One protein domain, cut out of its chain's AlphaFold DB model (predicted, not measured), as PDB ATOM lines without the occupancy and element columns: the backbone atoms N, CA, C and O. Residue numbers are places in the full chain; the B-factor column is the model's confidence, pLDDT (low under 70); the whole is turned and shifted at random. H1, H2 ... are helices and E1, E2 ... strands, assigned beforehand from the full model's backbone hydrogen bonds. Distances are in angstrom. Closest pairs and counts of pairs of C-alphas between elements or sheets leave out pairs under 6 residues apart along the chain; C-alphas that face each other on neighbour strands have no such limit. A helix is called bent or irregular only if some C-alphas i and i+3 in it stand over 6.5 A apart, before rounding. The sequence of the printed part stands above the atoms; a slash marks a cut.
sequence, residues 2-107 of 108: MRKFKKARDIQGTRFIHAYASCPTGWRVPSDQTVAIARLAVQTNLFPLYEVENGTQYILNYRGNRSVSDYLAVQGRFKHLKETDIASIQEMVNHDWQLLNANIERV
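This is residues 2 to 107 of the 108 residues of an uncharacterized protein of Candidatus Magnetoglobus multicellularis str. Araruama (UniProt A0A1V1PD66). One long helix, H5, runs along one side of an elongated body, with the small hairpin of E1 and E2 packed on its residues 100 to 105 and the short helix H4 packed on its residues 86 to 93. On the side away from H5, H1 lies toward the hairpin's end and H2 toward the end of H4, with the extended stretch 11 to 23 running between them; H3 slants inward from near H2 to H4. The printed part has 106 residues with five named helices and two named strands, in the order H1 H2 H3 E1 E2 H4 H5; the two strands form an antiparallel sheet, and the class is mostly helix. The whole is only just loose, close to compact, with a radius of gyration of the C-alphas of 15.7 A, and it spans 45 by 30 by 20 A, only just elongated.

Find C-alpha 2 at (169.946, 184.908, 168.653); from there H1 runs over residues 2 to 10, 12.8 A. Next look for H2 at residues 24 to 27, then H3 at residues 31 to 43, which starts from C-alpha 31 at (155.191, 178.932, 152.705) and covers 19.7 A. H3 is irregular: its C-alphas 32 and 35 are 7.5 A apart. Strand E1 is residues 50 to 53, 10.2 A, and E2 is residues 57 to 60, 10.0 A. H4 is residues 68 to 73, and H5, residues 83 to 105, runs 32.6 A to C-alpha 105 at (185.431, 202.687, 156.866).

Begin at H1, which touches no helix and is only just apart from E1, at 8.4 A. H2 and H3 are close but not clearly touching; their closest C-alphas, of Pro 24 and Ser 31, are 5.5 A apart. Look at residues 37 to 41 of H3, which alone touch H4: the closest C-alphas, of Leu 40 and Tyr 71, are 5.5 A apart, at a shallow tilt of 18 degrees, opposite ways. E1 and E2 are an antiparallel hairpin, with N 51 and O 59 at 2.9 A and N 59 and O 51 at 2.8 A, within hydrogen-bond range. The closest C-alphas of E2 and H5, of Tyr 58 and Ile 104, are 5.1 A apart. H4 and H5 are a helical hairpin: they touch, with Val 68 and Gln 90 as the closest C-alphas at 5.8 A, at a steep tilt of 39 degrees, opposite ways. Each O i to N i+4 pair is within hydrogen-bond range in H1, H4 and H5, against 6 of 9 in H3; H2 is too short for such a pair.

Look for the two C-alphas farthest apart at Gln 12 and Lys 82, 46.9 A. The printed part has no cut, and the link from H1 to H2, residues 11 to 23, is long. The mean pLDDT of the printed part is 95.7, and residue 107 alone is under 70.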
ATOM      1  N   MET A   2     169.806 185.055 167.187       95.00
ATOM      2  CA  MET A   2     169.946 184.908 168.653       95.00
ATOM      3  C   MET A   2     171.132 185.654 169.282       95.00
ATOM      4  O   MET A   2     170.972 186.251 170.341       95.00
ATOM      5  N   ARG A   3     172.300 185.683 168.623       95.75
ATOM      6  CA  ARG A   3     173.473 186.444 169.093       95.75
ATOM      7  C   ARG A   3     173.167 187.933 169.306       95.75
ATOM      8  O   ARG A   3     173.525 188.471 170.345       95.75
ATOM      9  N   LYS A   4     172.469 188.573 168.356       95.62
ATOM     10  CA  LYS A   4     172.122 190.004 168.426       95.62
ATOM     11  C   LYS A   4     171.116 190.288 169.540       95.62
ATOM     12  O   LYS A   4     171.280 191.260 170.259       95.62
ATOM     13  N   PHE A   5     170.133 189.407 169.736       96.69
ATOM     14  CA  PHE A   5     169.174 189.531 170.839       96.69
ATOM     15  C   PHE A   5     169.840 189.386 172.210       96.69
ATOM     16  O   PHE A   5     169.578 190.193 173.096       96.69
ATOM     17  N   LYS A   6     170.730 188.395 172.382       97.00
ATOM     18  CA  LYS A   6     171.491 188.221 173.631       97.00
ATOM     19  C   LYS A   6     172.353 189.451 173.927       97.00
ATOM     20  O   LYS A   6     172.241 190.012 175.004       97.00
ATOM     21  N   LYS A   7     173.118 189.917 172.937       95.12
ATOM     22  CA  LYS A   7     173.939 191.127 173.055       95.12
ATOM     23  C   LYS A   7     173.106 192.362 173.404       95.12
ATOM     24  O   LYS A   7     173.439 193.069 174.344       95.12
ATOM     25  N   ALA A   8     171.997 192.591 172.697       94.94
ATOM     26  CA  ALA A   8     171.107 193.713 172.975       94.94
ATOM     27  C   ALA A   8     170.552 193.656 174.403       94.94
ATOM     28  O   ALA A   8     170.533 194.671 175.085       94.94
ATOM     29  N   ARG A   9     170.144 192.485 174.903       95.38
ATOM     30  CA  ARG A   9     169.639 192.340 176.277       95.38
ATOM     31  C   ARG A   9     170.630 192.850 177.332       95.38
ATOM     32  O   ARG A   9     170.193 193.449 178.312       95.38
ATOM     33  N   ASP A  10     171.924 192.661 177.104       95.31
ATOM     34  CA  ASP A  10     172.968 192.969 178.083       95.31
ATOM     35  C   ASP A  10     173.456 194.442 178.005       95.31
ATOM     36  O   ASP A  10     174.172 194.904 178.890       95.31
ATOM     37  N   ILE A  11     173.034 195.215 176.993       94.75
ATOM     38  CA  ILE A  11     173.373 196.645 176.830       94.75
ATOM     39  C   ILE A  11     172.462 197.531 177.695       94.75
ATOM     40  O   ILE A  11     171.242 197.407 177.647       94.75
ATOM     41  N   GLN A  12     173.026 198.478 178.443       93.81
ATOM     42  CA  GLN A  12     172.266 199.521 179.148       93.81
ATOM     43  C   GLN A  12     171.999 200.705 178.204       93.81
ATOM     44  O   GLN A  12     172.915 201.185 177.545       93.81
ATOM     45  N   GLY A  13     170.749 201.178 178.136       93.81
ATOM     46  CA  GLY A  13     170.329 202.278 177.254       93.81
ATOM     47  C   GLY A  13     169.415 201.859 176.094       93.81
ATOM     48  O   GLY A  13     168.810 200.777 176.111       93.81
ATOM     49  N   THR A  14     169.282 202.751 175.105       94.81
ATOM     50  CA  THR A  14     168.405 202.570 173.936       94.81
ATOM     51  C   THR A  14     168.921 201.469 173.025       94.81
ATOM     52  O   THR A  14     170.100 201.410 172.682       94.81
ATOM     53  N   ARG A  15     168.008 200.590 172.613       95.81
ATOM     54  CA  ARG A  15     168.303 199.405 171.812       95.81
ATOM     55  C   ARG A  15     167.262 199.276 170.716       95.81
ATOM     56  O   ARG A  15     166.072 199.426 170.980       95.81
ATOM     57  N   PHE A  16     167.707 198.974 169.504       96.19
ATOM     58  CA  PHE A  16     166.835 198.827 168.345       96.19
ATOM     59  C   PHE A  16     167.216 197.581 167.545       96.19
ATOM     60  O   PHE A  16     168.392 197.325 167.296       96.19
ATOM     61  N   ILE A  17     166.211 196.798 167.147       96.69
ATOM     62  CA  ILE A  17     166.376 195.639 166.268       96.69
ATOM     63  C   ILE A  17     165.374 195.769 165.126       96.69
ATOM     64  O   ILE A  17     164.170 195.642 165.335       96.69
ATOM     65  N   HIS A  18     165.885 195.946 163.910       97.00
ATOM     66  CA  HIS A  18     165.091 195.812 162.695       97.00
ATOM     67  C   HIS A  18     165.140 194.352 162.228       97.00
ATOM     68  O   HIS A  18     166.171 193.873 161.752       97.00
ATOM     69  N   ALA A  19     164.043 193.617 162.417       96.56
ATOM     70  CA  ALA A  19     163.945 192.212 162.033       96.56
ATOM     71  C   ALA A  19     163.176 192.055 160.717       96.56
ATOM     72  O   ALA A  19     162.009 192.423 160.624       96.56
ATOM     73  N   TYR A  20     163.823 191.463 159.713       96.50
ATOM     74  CA  TYR A  20     163.174 191.119 158.453       96.50
ATOM     75  C   TYR A  20     162.270 189.895 158.632       96.50
ATOM     76  O   TYR A  20     162.745 188.808 158.970       96.50
ATOM     77  N   ALA A  21     160.975 190.071 158.383       94.25
ATOM     78  CA  ALA A  21     159.976 189.016 158.474       94.25
ATOM     79  C   ALA A  21     159.286 188.841 157.120       94.25
ATOM     80  O   ALA A  21     158.530 189.704 156.671       94.25
ATOM     81  N   SER A  22     159.556 187.719 156.455       93.25
ATOM     82  CA  SER A  22     158.893 187.395 155.197       93.25
ATOM     83  C   SER A  22     157.439 186.998 155.397       93.25
ATOM     84  O   SER A  22     157.135 186.215 156.293       93.25
ATOM     85  N   CYS A  23     156.555 187.511 154.538       93.00
ATOM     86  CA  CYS A  23     155.116 187.255 154.582       93.00
ATOM     87  C   CYS A  23     154.683 186.473 153.332       93.00
ATOM     88  O   CYS A  23     154.463 187.090 152.286       93.00
ATOM     89  N   PRO A  24     154.548 185.132 153.409       92.12
ATOM     90  CA  PRO A  24     154.254 184.307 152.243       92.12
ATOM     91  C   PRO A  24     152.996 184.731 151.488       92.12
ATOM     92  O   PRO A  24     153.025 184.919 150.273       92.12
ATOM     93  N   THR A  25     151.917 184.988 152.230       93.56
ATOM     94  CA  THR A  25     150.628 185.425 151.682       93.56
ATOM     95  C   THR A  25     150.747 186.757 150.944       93.56
ATOM     96  O   THR A  25     150.354 186.864 149.785       93.56
ATOM     97  N   GLY A  26     151.331 187.771 151.590       94.00
ATOM     98  CA  GLY A  26     151.456 189.107 151.004       94.00
ATOM     99  C   GLY A  26     152.436 189.156 149.835       94.00
ATOM    100  O   GLY A  26     152.268 189.942 148.907       94.00
ATOM    101  N   TRP A  27     153.471 188.317 149.859       96.69
ATOM    102  CA  TRP A  27     154.515 188.318 148.832       96.69
ATOM    103  C   TRP A  27     154.246 187.312 147.719       96.69
ATOM    104  O   TRP A  27     154.966 187.315 146.717       96.69
ATOM    105  N   ARG A  28     153.168 186.529 147.860       95.62
ATOM    106  CA  ARG A  28     152.708 185.509 146.916       95.62
ATOM    107  C   ARG A  28     153.811 184.492 146.636       95.62
ATOM    108  O   ARG A  28     154.226 184.318 145.491       95.62
ATOM    109  N   VAL A  29     154.299 183.868 147.704       94.88
ATOM    110  CA  VAL A  29     155.342 182.836 147.673       94.88
ATOM    111  C   VAL A  29     154.897 181.597 148.449       94.88
ATOM    112  O   VAL A  29     154.119 181.733 149.398       94.88
ATOM    113  N   PRO A  30     155.376 180.397 148.080       93.94
ATOM    114  CA  PRO A  30     155.146 179.187 148.860       93.94
ATOM    115  C   PRO A  30     155.642 179.331 150.308       93.94
ATOM    116  O   PRO A  30     156.676 179.949 150.570       93.94
ATOM    117  N   SER A  31     154.895 178.784 151.270       93.12
ATOM    118  CA  SER A  31     155.191 178.932 152.705       93.12
ATOM    119  C   SER A  31     156.500 178.255 153.128       93.12
ATOM    120  O   SER A  31     157.176 178.737 154.039       93.12
ATOM    121  N   ASP A  32     156.904 177.194 152.434       94.69
ATOM    122  CA  ASP A  32     158.174 176.485 152.615       94.69
ATOM    123  C   ASP A  32     159.400 177.302 152.157       94.69
ATOM    124  O   ASP A  32     160.519 177.047 152.605       94.69
ATOM    125  N   GLN A  33     159.211 178.350 151.347       93.88
ATOM    126  CA  GLN A  33     160.295 179.213 150.852       93.88
ATOM    127  C   GLN A  33     160.615 180.415 151.753       93.88
ATOM    128  O   GLN A  33     161.580 181.137 151.496       93.88
ATOM    129  N   THR A  34     159.865 180.619 152.839       93.25
ATOM    130  CA  THR A  34     160.021 181.740 153.790       93.25
ATOM    131  C   THR A  34     161.488 181.974 154.194       93.25
ATOM    132  O   THR A  34     162.014 183.083 154.085       93.25
ATOM    133  N   VAL A  35     162.197 180.913 154.598       94.94
ATOM    134  CA  VAL A  35     163.603 181.003 155.035       94.94
ATOM    135  C   VAL A  35     164.546 181.310 153.871       94.94
ATOM    136  O   VAL A  35     165.501 182.070 154.037       94.94
ATOM    137  N   ALA A  36     164.294 180.736 152.693       96.25
ATOM    138  CA  ALA A  36     165.111 180.971 151.507       96.25
ATOM    139  C   ALA A  36     165.028 182.437 151.061       96.25
ATOM    140  O   ALA A  36     166.054 183.052 150.785       96.25
ATOM    141  N   ILE A  37     163.835 183.031 151.092       97.06
ATOM    142  CA  ILE A  37     163.619 184.438 150.731       97.06
ATOM    143  C   ILE A  37     164.314 185.376 151.719       97.06
ATOM    144  O   ILE A  37     164.983 186.321 151.299       97.06
ATOM    145  N   ALA A  38     164.219 185.100 153.023       96.44
ATOM    146  CA  ALA A  38     164.935 185.878 154.031       96.44
ATOM    147  C   ALA A  38     166.463 185.807 153.843       96.44
ATOM    148  O   ALA A  38     167.154 186.809 154.029       96.44
ATOM    149  N   ARG A  39     167.002 184.650 153.431       97.19
ATOM    150  CA  ARG A  39     168.424 184.519 153.068       97.19
ATOM    151  C   ARG A  39     168.761 185.313 151.811       97.19
ATOM    152  O   ARG A  39     169.763 186.021 151.824       97.19
ATOM    153  N   LEU A  40     167.927 185.237 150.773       97.94
ATOM    154  CA  LEU A  40     168.122 185.993 149.535       97.94
ATOM    155  C   LEU A  40     168.177 187.496 149.798       97.94
ATOM    156  O   LEU A  40     169.090 188.140 149.303       97.94
ATOM    157  N   ALA A  41     167.289 188.037 150.638       98.00
ATOM    158  CA  ALA A  41     167.300 189.459 150.989       98.00
ATOM    159  C   ALA A  41     168.663 189.928 151.538       98.00
ATOM    160  O   ALA A  41     169.126 191.014 151.205       98.00
ATOM    161  N   VAL A  42     169.331 189.095 152.344       98.00
ATOM    162  CA  VAL A  42     170.679 189.384 152.866       98.00
ATOM    163  C   VAL A  42     171.758 189.131 151.803       98.00
ATOM    164  O   VAL A  42     172.704 189.905 151.681       98.00
ATOM    165  N   GLN A  43     171.628 188.063 151.010       98.44
ATOM    166  CA  GLN A  43     172.584 187.684 149.960       98.44
ATOM    167  C   GLN A  43     172.659 188.674 148.798       98.44
ATOM    168  O   GLN A  43     173.704 188.759 148.152       98.44
ATOM    169  N   THR A  44     171.582 189.412 148.548       98.56
ATOM    170  CA  THR A  44     171.510 190.470 147.535       98.56
ATOM    171  C   THR A  44     171.809 191.859 148.096       98.56
ATOM    172  O   THR A  44     171.657 192.844 147.385       98.56
ATOM    173  N   ASN A  45     172.201 191.957 149.374       98.25
ATOM    174  CA  ASN A  45     172.378 193.207 150.128       98.25
ATOM    175  C   ASN A  45     171.118 194.084 150.259       98.25
ATOM    176  O   ASN A  45     171.195 195.153 150.854       98.25
ATOM    177  N   LEU A  46     169.952 193.624 149.791       97.88
ATOM    178  CA  LEU A  46     168.688 194.358 149.886       97.88
ATOM    179  C   LEU A  46     168.234 194.561 151.340       97.88
ATOM    180  O   LEU A  46     167.598 195.558 151.665       97.88
ATOM    181  N   PHE A  47     168.565 193.622 152.228       97.94
ATOM    182  CA  PHE A  47     168.427 193.779 153.672       97.94
ATOM    183  C   PHE A  47     169.775 193.475 154.346       97.94
ATOM    184  O   PHE A  47     170.051 192.319 154.688       97.94
ATOM    185  N   PRO A  48     170.656 194.478 154.503       97.12
ATOM    186  CA  PRO A  48     172.013 194.256 154.982       97.12
ATOM    187  C   PRO A  48     172.032 193.820 156.450       97.12
ATOM    188  O   PRO A  48     171.275 194.309 157.291       97.12
ATOM    189  N   LEU A  49     172.941 192.901 156.786       97.31
ATOM    190  CA  LEU A  49     173.091 192.392 158.146       97.31
ATOM    191  C   LEU A  49     174.294 193.041 158.838       97.31
ATOM    192  O   LEU A  49     175.421 192.559 158.723       97.31
ATOM    193  N   TYR A  50     174.034 194.090 159.611       96.75
ATOM    194  CA  TYR A  50     175.054 194.834 160.353       96.75
ATOM    195  C   TYR A  50     174.573 195.223 161.758       96.75
ATOM    196  O   TYR A  50     173.427 194.957 162.140       96.75
ATOM    197  N   GLU A  51     175.477 195.758 162.564       96.94
ATOM    198  CA  GLU A  51     175.228 196.297 163.901       96.94
ATOM    199  C   GLU A  51     175.800 197.719 163.957       96.94
ATOM    200  O   GLU A  51     176.781 198.007 163.273       96.94
ATOM    201  N   VAL A  52     175.180 198.593 164.753       96.00
ATOM    202  CA  VAL A  52     175.701 199.934 165.056       96.00
ATOM    203  C   VAL A  52     175.775 200.067 166.566       96.00
ATOM    204  O   VAL A  52     174.758 199.933 167.246       96.00
ATOM    205  N   GLU A  53     176.968 200.316 167.086       94.69
ATOM    206  CA  GLU A  53     177.207 200.528 168.511       94.69
ATOM    207  C   GLU A  53     177.554 201.986 168.778       94.69
ATOM    208  O   GLU A  53     178.275 202.619 168.005       94.69
ATOM    209  N   ASN A  54     177.003 202.531 169.867       91.81
ATOM    210  CA  ASN A  54     177.235 203.908 170.319       91.81
ATOM    211  C   ASN A  54     177.004 204.986 169.237       91.81
ATOM    212  O   ASN A  54     177.545 206.082 169.319       91.81
ATOM    213  N   GLY A  55     176.207 204.673 168.210       90.88
ATOM    214  CA  GLY A  55     175.895 205.561 167.087       90.88
ATOM    215  C   GLY A  55     176.997 205.708 166.030       90.88
ATOM    216  O   GLY A  55     176.727 206.274 164.975       90.88
ATOM    217  N   THR A  56     178.205 205.193 166.268       92.31
ATOM    218  CA  THR A  56     179.380 205.468 165.422       92.31
ATOM    219  C   THR A  56     180.114 204.220 164.947       92.31
ATOM    220  O   THR A  56     180.733 204.258 163.888       92.31
ATOM    221  N   GLN A  57     180.037 203.105 165.673       94.12
ATOM    222  CA  GLN A  57     180.776 201.894 165.334       94.12
ATOM    223  C   GLN A  57     179.898 200.931 164.534       94.12
ATOM    224  O   GLN A  57     179.012 200.275 165.082       94.12
ATOM    225  N   TYR A  58     180.169 200.824 163.235       96.31
ATOM    226  CA  TYR A  58     179.446 199.939 162.325       96.31
ATOM    227  C   TYR A  58     180.170 198.596 162.199       96.31
ATOM    228  O   TYR A  58     181.348 198.537 161.863       96.31
ATOM    229  N   ILE A  59     179.454 197.499 162.443       95.81
ATOM    230  CA  ILE A  59     179.987 196.135 162.357       95.81
ATOM    231  C   ILE A  59     179.184 195.367 161.316       95.81
ATOM    232  O   ILE A  59     178.030 194.994 161.549       95.81
ATOM    233  N   LEU A  60     179.796 195.090 160.168       96.38
ATOM    234  CA  LEU A  60     179.179 194.263 159.140       96.38
ATOM    235  C   LEU A  60     179.280 192.781 159.509       96.38
ATOM    236  O   LEU A  60     180.350 192.287 159.856       96.38
ATOM    237  N   ASN A  61     178.174 192.042 159.423       95.69
ATOM    238  CA  ASN A  61     178.181 190.603 159.701       95.69
ATOM    239  C   ASN A  61     178.115 189.737 158.440       95.69
ATOM    240  O   ASN A  61     178.356 188.534 158.533       95.69
ATOM    241  N   TYR A  62     177.719 190.304 157.301       96.69
ATOM    242  CA  TYR A  62     177.602 189.577 156.044       96.69
ATOM    243  C   TYR A  62     177.712 190.529 154.852       96.69
ATOM    244  O   TYR A  62     177.092 191.590 154.863       96.69
ATOM    245  N   ARG A  63     178.456 190.125 153.819       96.88
ATOM    246  CA  ARG A  63     178.532 190.812 152.525       96.88
ATOM    247  C   ARG A  63     177.940 189.903 151.453       96.88
ATOM    248  O   ARG A  63     178.455 188.817 151.200       96.88
ATOM    249  N   GLY A  64     176.840 190.345 150.858       96.44
ATOM    250  CA  GLY A  64     176.186 189.682 149.740       96.44
ATOM    251  C   GLY A  64     176.925 189.879 148.424       96.44
ATOM    252  O   GLY A  64     177.662 190.850 148.246       96.44
ATOM    253  N   ASN A  65     176.717 188.931 147.516       95.81
ATOM    254  CA  ASN A  65     177.334 188.861 146.192       95.81
ATOM    255  C   ASN A  65     176.332 188.496 145.082       95.81
ATOM    256  O   ASN A  65     176.747 188.218 143.960       95.81
ATOM    257  N   ARG A  66     175.031 188.452 145.393       97.94
ATOM    258  CA  ARG A  66     173.962 188.162 144.429       97.94
ATOM    259  C   ARG A  66     173.313 189.453 143.937       97.94
ATOM    260  O   ARG A  66     173.305 190.451 144.655       97.94
ATOM    261  N   SER A  67     172.738 189.423 142.741       97.94
ATOM    262  CA  SER A  67     171.952 190.538 142.206       97.94
ATOM    263  C   SER A  67     170.564 190.593 142.846       97.94
ATOM    264  O   SER A  67     169.994 189.567 143.214       97.94
ATOM    265  N   VAL A  68     169.960 191.780 142.927       98.12
ATOM    266  CA  VAL A  68     168.601 191.941 143.479       98.12
ATOM    267  C   VAL A  68     167.556 191.149 142.692       98.12
ATOM    268  O   VAL A  68     166.568 190.703 143.274       98.12
ATOM    269  N   SER A  69     167.792 190.910 141.400       98.06
ATOM    270  CA  SER A  69     166.923 190.103 140.539       98.06
ATOM    271  C   SER A  69     166.678 188.696 141.094       98.06
ATOM    272  O   SER A  69     165.538 188.239 141.050       98.06
ATOM    273  N   ASP A  70     167.680 188.054 141.710       98.00
ATOM    274  CA  ASP A  70     167.536 186.729 142.336       98.00
ATOM    275  C   ASP A  70     166.472 186.728 143.441       98.00
ATOM    276  O   ASP A  70     165.732 185.760 143.623       98.00
ATOM    277  N   TYR A  71     166.390 187.825 144.195       98.00
ATOM    278  CA  TYR A  71     165.398 188.010 145.248       98.00
ATOM    279  C   TYR A  71     164.029 188.399 144.673       98.00
ATOM    280  O   TYR A  71     163.003 187.897 145.135       98.00
ATOM    281  N   LEU A  72     163.988 189.284 143.674       97.88
ATOM    282  CA  LEU A  72     162.735 189.772 143.092       97.88
ATOM    283  C   LEU A  72     161.997 188.675 142.305       97.88
ATOM    284  O   LEU A  72     160.779 188.555 142.432       97.88
ATOM    285  N   ALA A  73     162.727 187.842 141.556       96.94
ATOM    286  CA  ALA A  73     162.169 186.837 140.649       96.94
ATOM    287  C   ALA A  73     161.324 185.762 141.352       96.94
ATOM    288  O   ALA A  73     160.357 185.258 140.782       96.94
ATOM    289  N   VAL A  74     161.654 185.422 142.601       96.06
ATOM    290  CA  VAL A  74     160.952 184.368 143.354       96.06
ATOM    291  C   VAL A  74     159.660 184.853 144.021       96.06
ATOM    292  O   VAL A  74     158.926 184.047 144.585       96.06
ATOM    293  N   GLN A  75     159.352 186.155 143.972       97.25
ATOM    294  CA  GLN A  75     158.217 186.757 144.677       97.25
ATOM    295  C   GLN A  75     157.123 187.238 143.725       97.25
ATOM    296  O   GLN A  75     157.319 188.136 142.906       97.25
ATOM    297  N   GLY A  76     155.902 186.726 143.904       97.06
ATOM    298  CA  GLY A  76     154.774 187.091 143.051       97.06
ATOM    299  C   GLY A  76     154.371 188.570 143.120       97.06
ATOM    300  O   GLY A  76     153.783 189.075 142.163       97.06
ATOM    301  N   ARG A  77     154.699 189.288 144.207       96.94
ATOM    302  CA  ARG A  77     154.441 190.739 144.323       96.94
ATOM    303  C   ARG A  77     155.226 191.593 143.321       96.94
ATOM    304  O   ARG A  77     154.795 192.703 143.044       96.94
ATOM    305  N   PHE A  78     156.314 191.079 142.747       97.75
ATOM    306  CA  PHE A  78     157.176 191.817 141.817       97.75
ATOM    307  C   PHE A  78     156.988 191.424 140.348       97.75
ATOM    308  O   PHE A  78     157.676 191.951 139.484       97.75
ATOM    309  N   LYS A  79     156.012 190.562 140.029       96.69
ATOM    310  CA  LYS A  79     155.748 190.091 138.652       96.69
ATOM    311  C   LYS A  79     155.452 191.192 137.625       96.69
ATOM    312  O   LYS A  79     155.491 190.920 136.435       96.69
ATOM    313  N   HIS A  80     155.086 192.387 138.076       97.50
ATOM    314  CA  HIS A  80     154.747 193.521 137.216       97.50
ATOM    315  C   HIS A  80     155.954 194.409 136.880       97.50
ATOM    316  O   HIS A  80     155.814 195.314 136.060       97.50
ATOM    317  N   LEU A  81     157.104 194.183 137.526       98.12
ATOM    318  CA  LEU A  81     158.310 194.972 137.303       98.12
ATOM    319  C   LEU A  81     158.919 194.653 135.937       98.12
ATOM    320  O   LEU A  81     159.019 193.490 135.539       98.12
ATOM    321  N   LYS A  82     159.356 195.699 135.244       98.19
ATOM    322  CA  LYS A  82     160.135 195.620 134.007       98.19
ATOM    323  C   LYS A  82     161.627 195.573 134.331       98.19
ATOM    324  O   LYS A  82     162.050 195.892 135.441       98.19
ATOM    325  N   GLU A  83     162.446 195.244 133.336       97.44
ATOM    326  CA  GLU A  83     163.910 195.245 133.480       97.44
ATOM    327  C   GLU A  83     164.457 196.604 133.932       97.44
ATOM    328  O   GLU A  83     165.357 196.655 134.766       97.44
ATOM    329  N   THR A  84     163.863 197.705 133.461       98.25
ATOM    330  CA  THR A  84     164.230 199.062 133.889       98.25
ATOM    331  C   THR A  84     163.974 199.290 135.376       98.25
ATOM    332  O   THR A  84     164.806 199.893 136.047       98.25
ATOM    333  N   ASP A  85     162.867 198.765 135.911       98.38
ATOM    334  CA  ASP A  85     162.535 198.894 137.332       98.38
ATOM    335  C   ASP A  85     163.512 198.078 138.187       98.38
ATOM    336  O   ASP A  85     163.996 198.545 139.217       98.38
ATOM    337  N   ILE A  86     163.845 196.864 137.735       98.38
ATOM    338  CA  ILE A  86     164.824 195.993 138.398       98.38
ATOM    339  C   ILE A  86     166.205 196.658 138.417       98.38
ATOM    340  O   ILE A  86     166.869 196.636 139.454       98.38
ATOM    341  N   ALA A  87     166.618 197.280 137.310       98.44
ATOM    342  CA  ALA A  87     167.870 198.026 137.235       98.44
ATOM    343  C   ALA A  87     167.878 199.213 138.214       98.44
ATOM    344  O   ALA A  87     168.833 199.373 138.969       98.44
ATOM    345  N   SER A  88     166.793 199.992 138.286       98.56
ATOM    346  CA  SER A  88     166.678 201.083 139.263       98.56
ATOM    347  C   SER A  88     166.741 200.592 140.713       98.56
ATOM    348  O   SER A  88     167.387 201.223 141.548       98.56
ATOM    349  N   ILE A  89     166.121 199.448 141.027       98.50
ATOM    350  CA  ILE A  89     166.208 198.833 142.361       98.50
ATOM    351  C   ILE A  89     167.641 198.370 142.656       98.50
ATOM    352  O   ILE A  89     168.116 198.542 143.776       98.50
ATOM    353  N   GLN A  90     168.340 197.796 141.673       98.62
ATOM    354  CA  GLN A  90     169.734 197.382 141.840       98.62
ATOM    355  C   GLN A  90     170.632 198.579 142.161       98.62
ATOM    356  O   GLN A  90     171.439 198.488 143.083       98.62
ATOM    357  N   GLU A  91     170.458 199.701 141.461       98.56
ATOM    358  CA  GLU A  91     171.223 200.923 141.727       98.56
ATOM    359  C   GLU A  91     170.916 201.518 143.102       98.56
ATOM    360  O   GLU A  91     171.834 201.928 143.810       98.56
ATOM    361  N   MET A  92     169.655 201.484 143.541       98.50
ATOM    362  CA  MET A  92     169.286 201.892 144.899       98.50
ATOM    363  C   MET A  92     170.002 201.041 145.956       98.50
ATOM    364  O   MET A  92     170.617 201.578 146.874       98.50
ATOM    365  N   VAL A  93     169.994 199.714 145.792       98.38
ATOM    366  CA  VAL A  93     170.694 198.801 146.708       98.38
ATOM    367  C   VAL A  93     172.210 199.020 146.664       98.38
ATOM    368  O   VAL A  93     172.858 198.999 147.709       98.38
ATOM    369  N   ASN A  94     172.787 199.270 145.483       98.31
ATOM    370  CA  ASN A  94     174.211 199.581 145.337       98.31
ATOM    371  C   ASN A  94     174.582 200.867 146.086       98.31
ATOM    372  O   ASN A  94     175.578 200.890 146.809       98.31
ATOM    373  N   HIS A  95     173.773 201.915 145.941       98.25
ATOM    374  CA  HIS A  95     173.967 203.194 146.614       98.25
ATOM    375  C   HIS A  95     173.871 203.059 148.141       98.25
ATOM    376  O   HIS A  95     174.779 203.481 148.861       98.25
ATOM    377  N   ASP A  96     172.834 202.394 148.654       97.75
ATOM    378  CA  ASP A  96     172.678 202.161 150.096       97.75
ATOM    379  C   ASP A  96     173.841 201.334 150.665       97.75
ATOM    380  O   ASP A  96     174.346 201.599 151.762       97.75
ATOM    381  N   TRP A  97     174.326 200.361 149.891       97.44
ATOM    382  CA  TRP A  97     175.498 199.573 150.249       97.44
ATOM    383  C   TRP A  97     176.784 200.408 150.288       97.44
ATOM    384  O   TRP A  97     177.607 200.224 151.187       97.44
ATOM    385  N   GLN A  98     176.971 201.344 149.354       97.06
ATOM    386  CA  GLN A  98     178.099 202.282 149.373       97.06
ATOM    387  C   GLN A  98     178.066 203.172 150.618       97.06
ATOM    388  O   GLN A  98     179.088 203.299 151.293       97.06
ATOM    389  N   LEU A  99     176.900 203.717 150.978       96.56
ATOM    390  CA  LEU A  99     176.734 204.509 152.202       96.56
ATOM    391  C   LEU A  99     177.073 203.700 153.459       96.56
ATOM    392  O   LEU A  99     177.762 204.198 154.353       96.56
ATOM    393  N   LEU A 100     176.624 202.445 153.523       96.31
ATOM    394  CA  LEU A 100     176.959 201.553 154.629       96.31
ATOM    395  C   LEU A 100     178.471 201.290 154.706       96.31
ATOM    396  O   LEU A 100     179.034 201.383 155.795       96.31
ATOM    397  N   ASN A 101     179.138 201.009 153.580       95.44
ATOM    398  CA  ASN A 101     180.592 200.798 153.558       95.44
ATOM    399  C   ASN A 101     181.358 202.051 153.993       95.44
ATOM    400  O   ASN A 101     182.258 201.941 154.817       95.44
ATOM    401  N   ALA A 102     180.949 203.238 153.541       95.31
ATOM    402  CA  ALA A 102     181.567 204.488 153.973       95.31
ATOM    403  C   ALA A 102     181.465 204.686 155.498       95.31
ATOM    404  O   ALA A 102     182.401 205.171 156.126       95.31
ATOM    405  N   ASN A 103     180.353 204.284 156.121       93.94
ATOM    406  CA  ASN A 103     180.209 204.329 157.581       93.94
ATOM    407  C   ASN A 103     181.057 203.280 158.310       93.94
ATOM    408  O   ASN A 103     181.498 203.533 159.427       93.94
ATOM    409  N   ILE A 104     181.297 202.122 157.694       92.44
ATOM    410  CA  ILE A 104     182.194 201.092 158.237       92.44
ATOM    411  C   ILE A 104     183.653 201.569 158.184       92.44
ATOM    412  O   ILE A 104     184.396 201.373 159.141       92.44
ATOM    413  N   GLU A 105     184.055 202.220 157.095       86.75
ATOM    414  CA  GLU A 105     185.431 202.687 156.866       86.75
ATOM    415  C   GLU A 105     185.789 203.954 157.656       86.75
ATOM    416  O   GLU A 105     186.961 204.190 157.928       86.75
ATOM    417  N   ARG A 106     184.794 204.745 158.082       77.81
ATOM    418  CA  ARG A 106     184.974 205.942 158.929       77.81
ATOM    419  C   ARG A 106     185.523 205.660 160.332       77.81
ATOM    420  O   ARG A 106     185.795 206.603 161.067       77.81
ATOM    421  N   VAL A 107     185.663 204.396 160.724       59.66
ATOM    422  CA  VAL A 107     186.248 203.998 162.009       59.66
ATOM    423  C   VAL A 107     187.782 203.965 161.891       59.66
ATOM    424  O   VAL A 107     188.377 202.906 162.054       59.66
TER     425      VAL A 107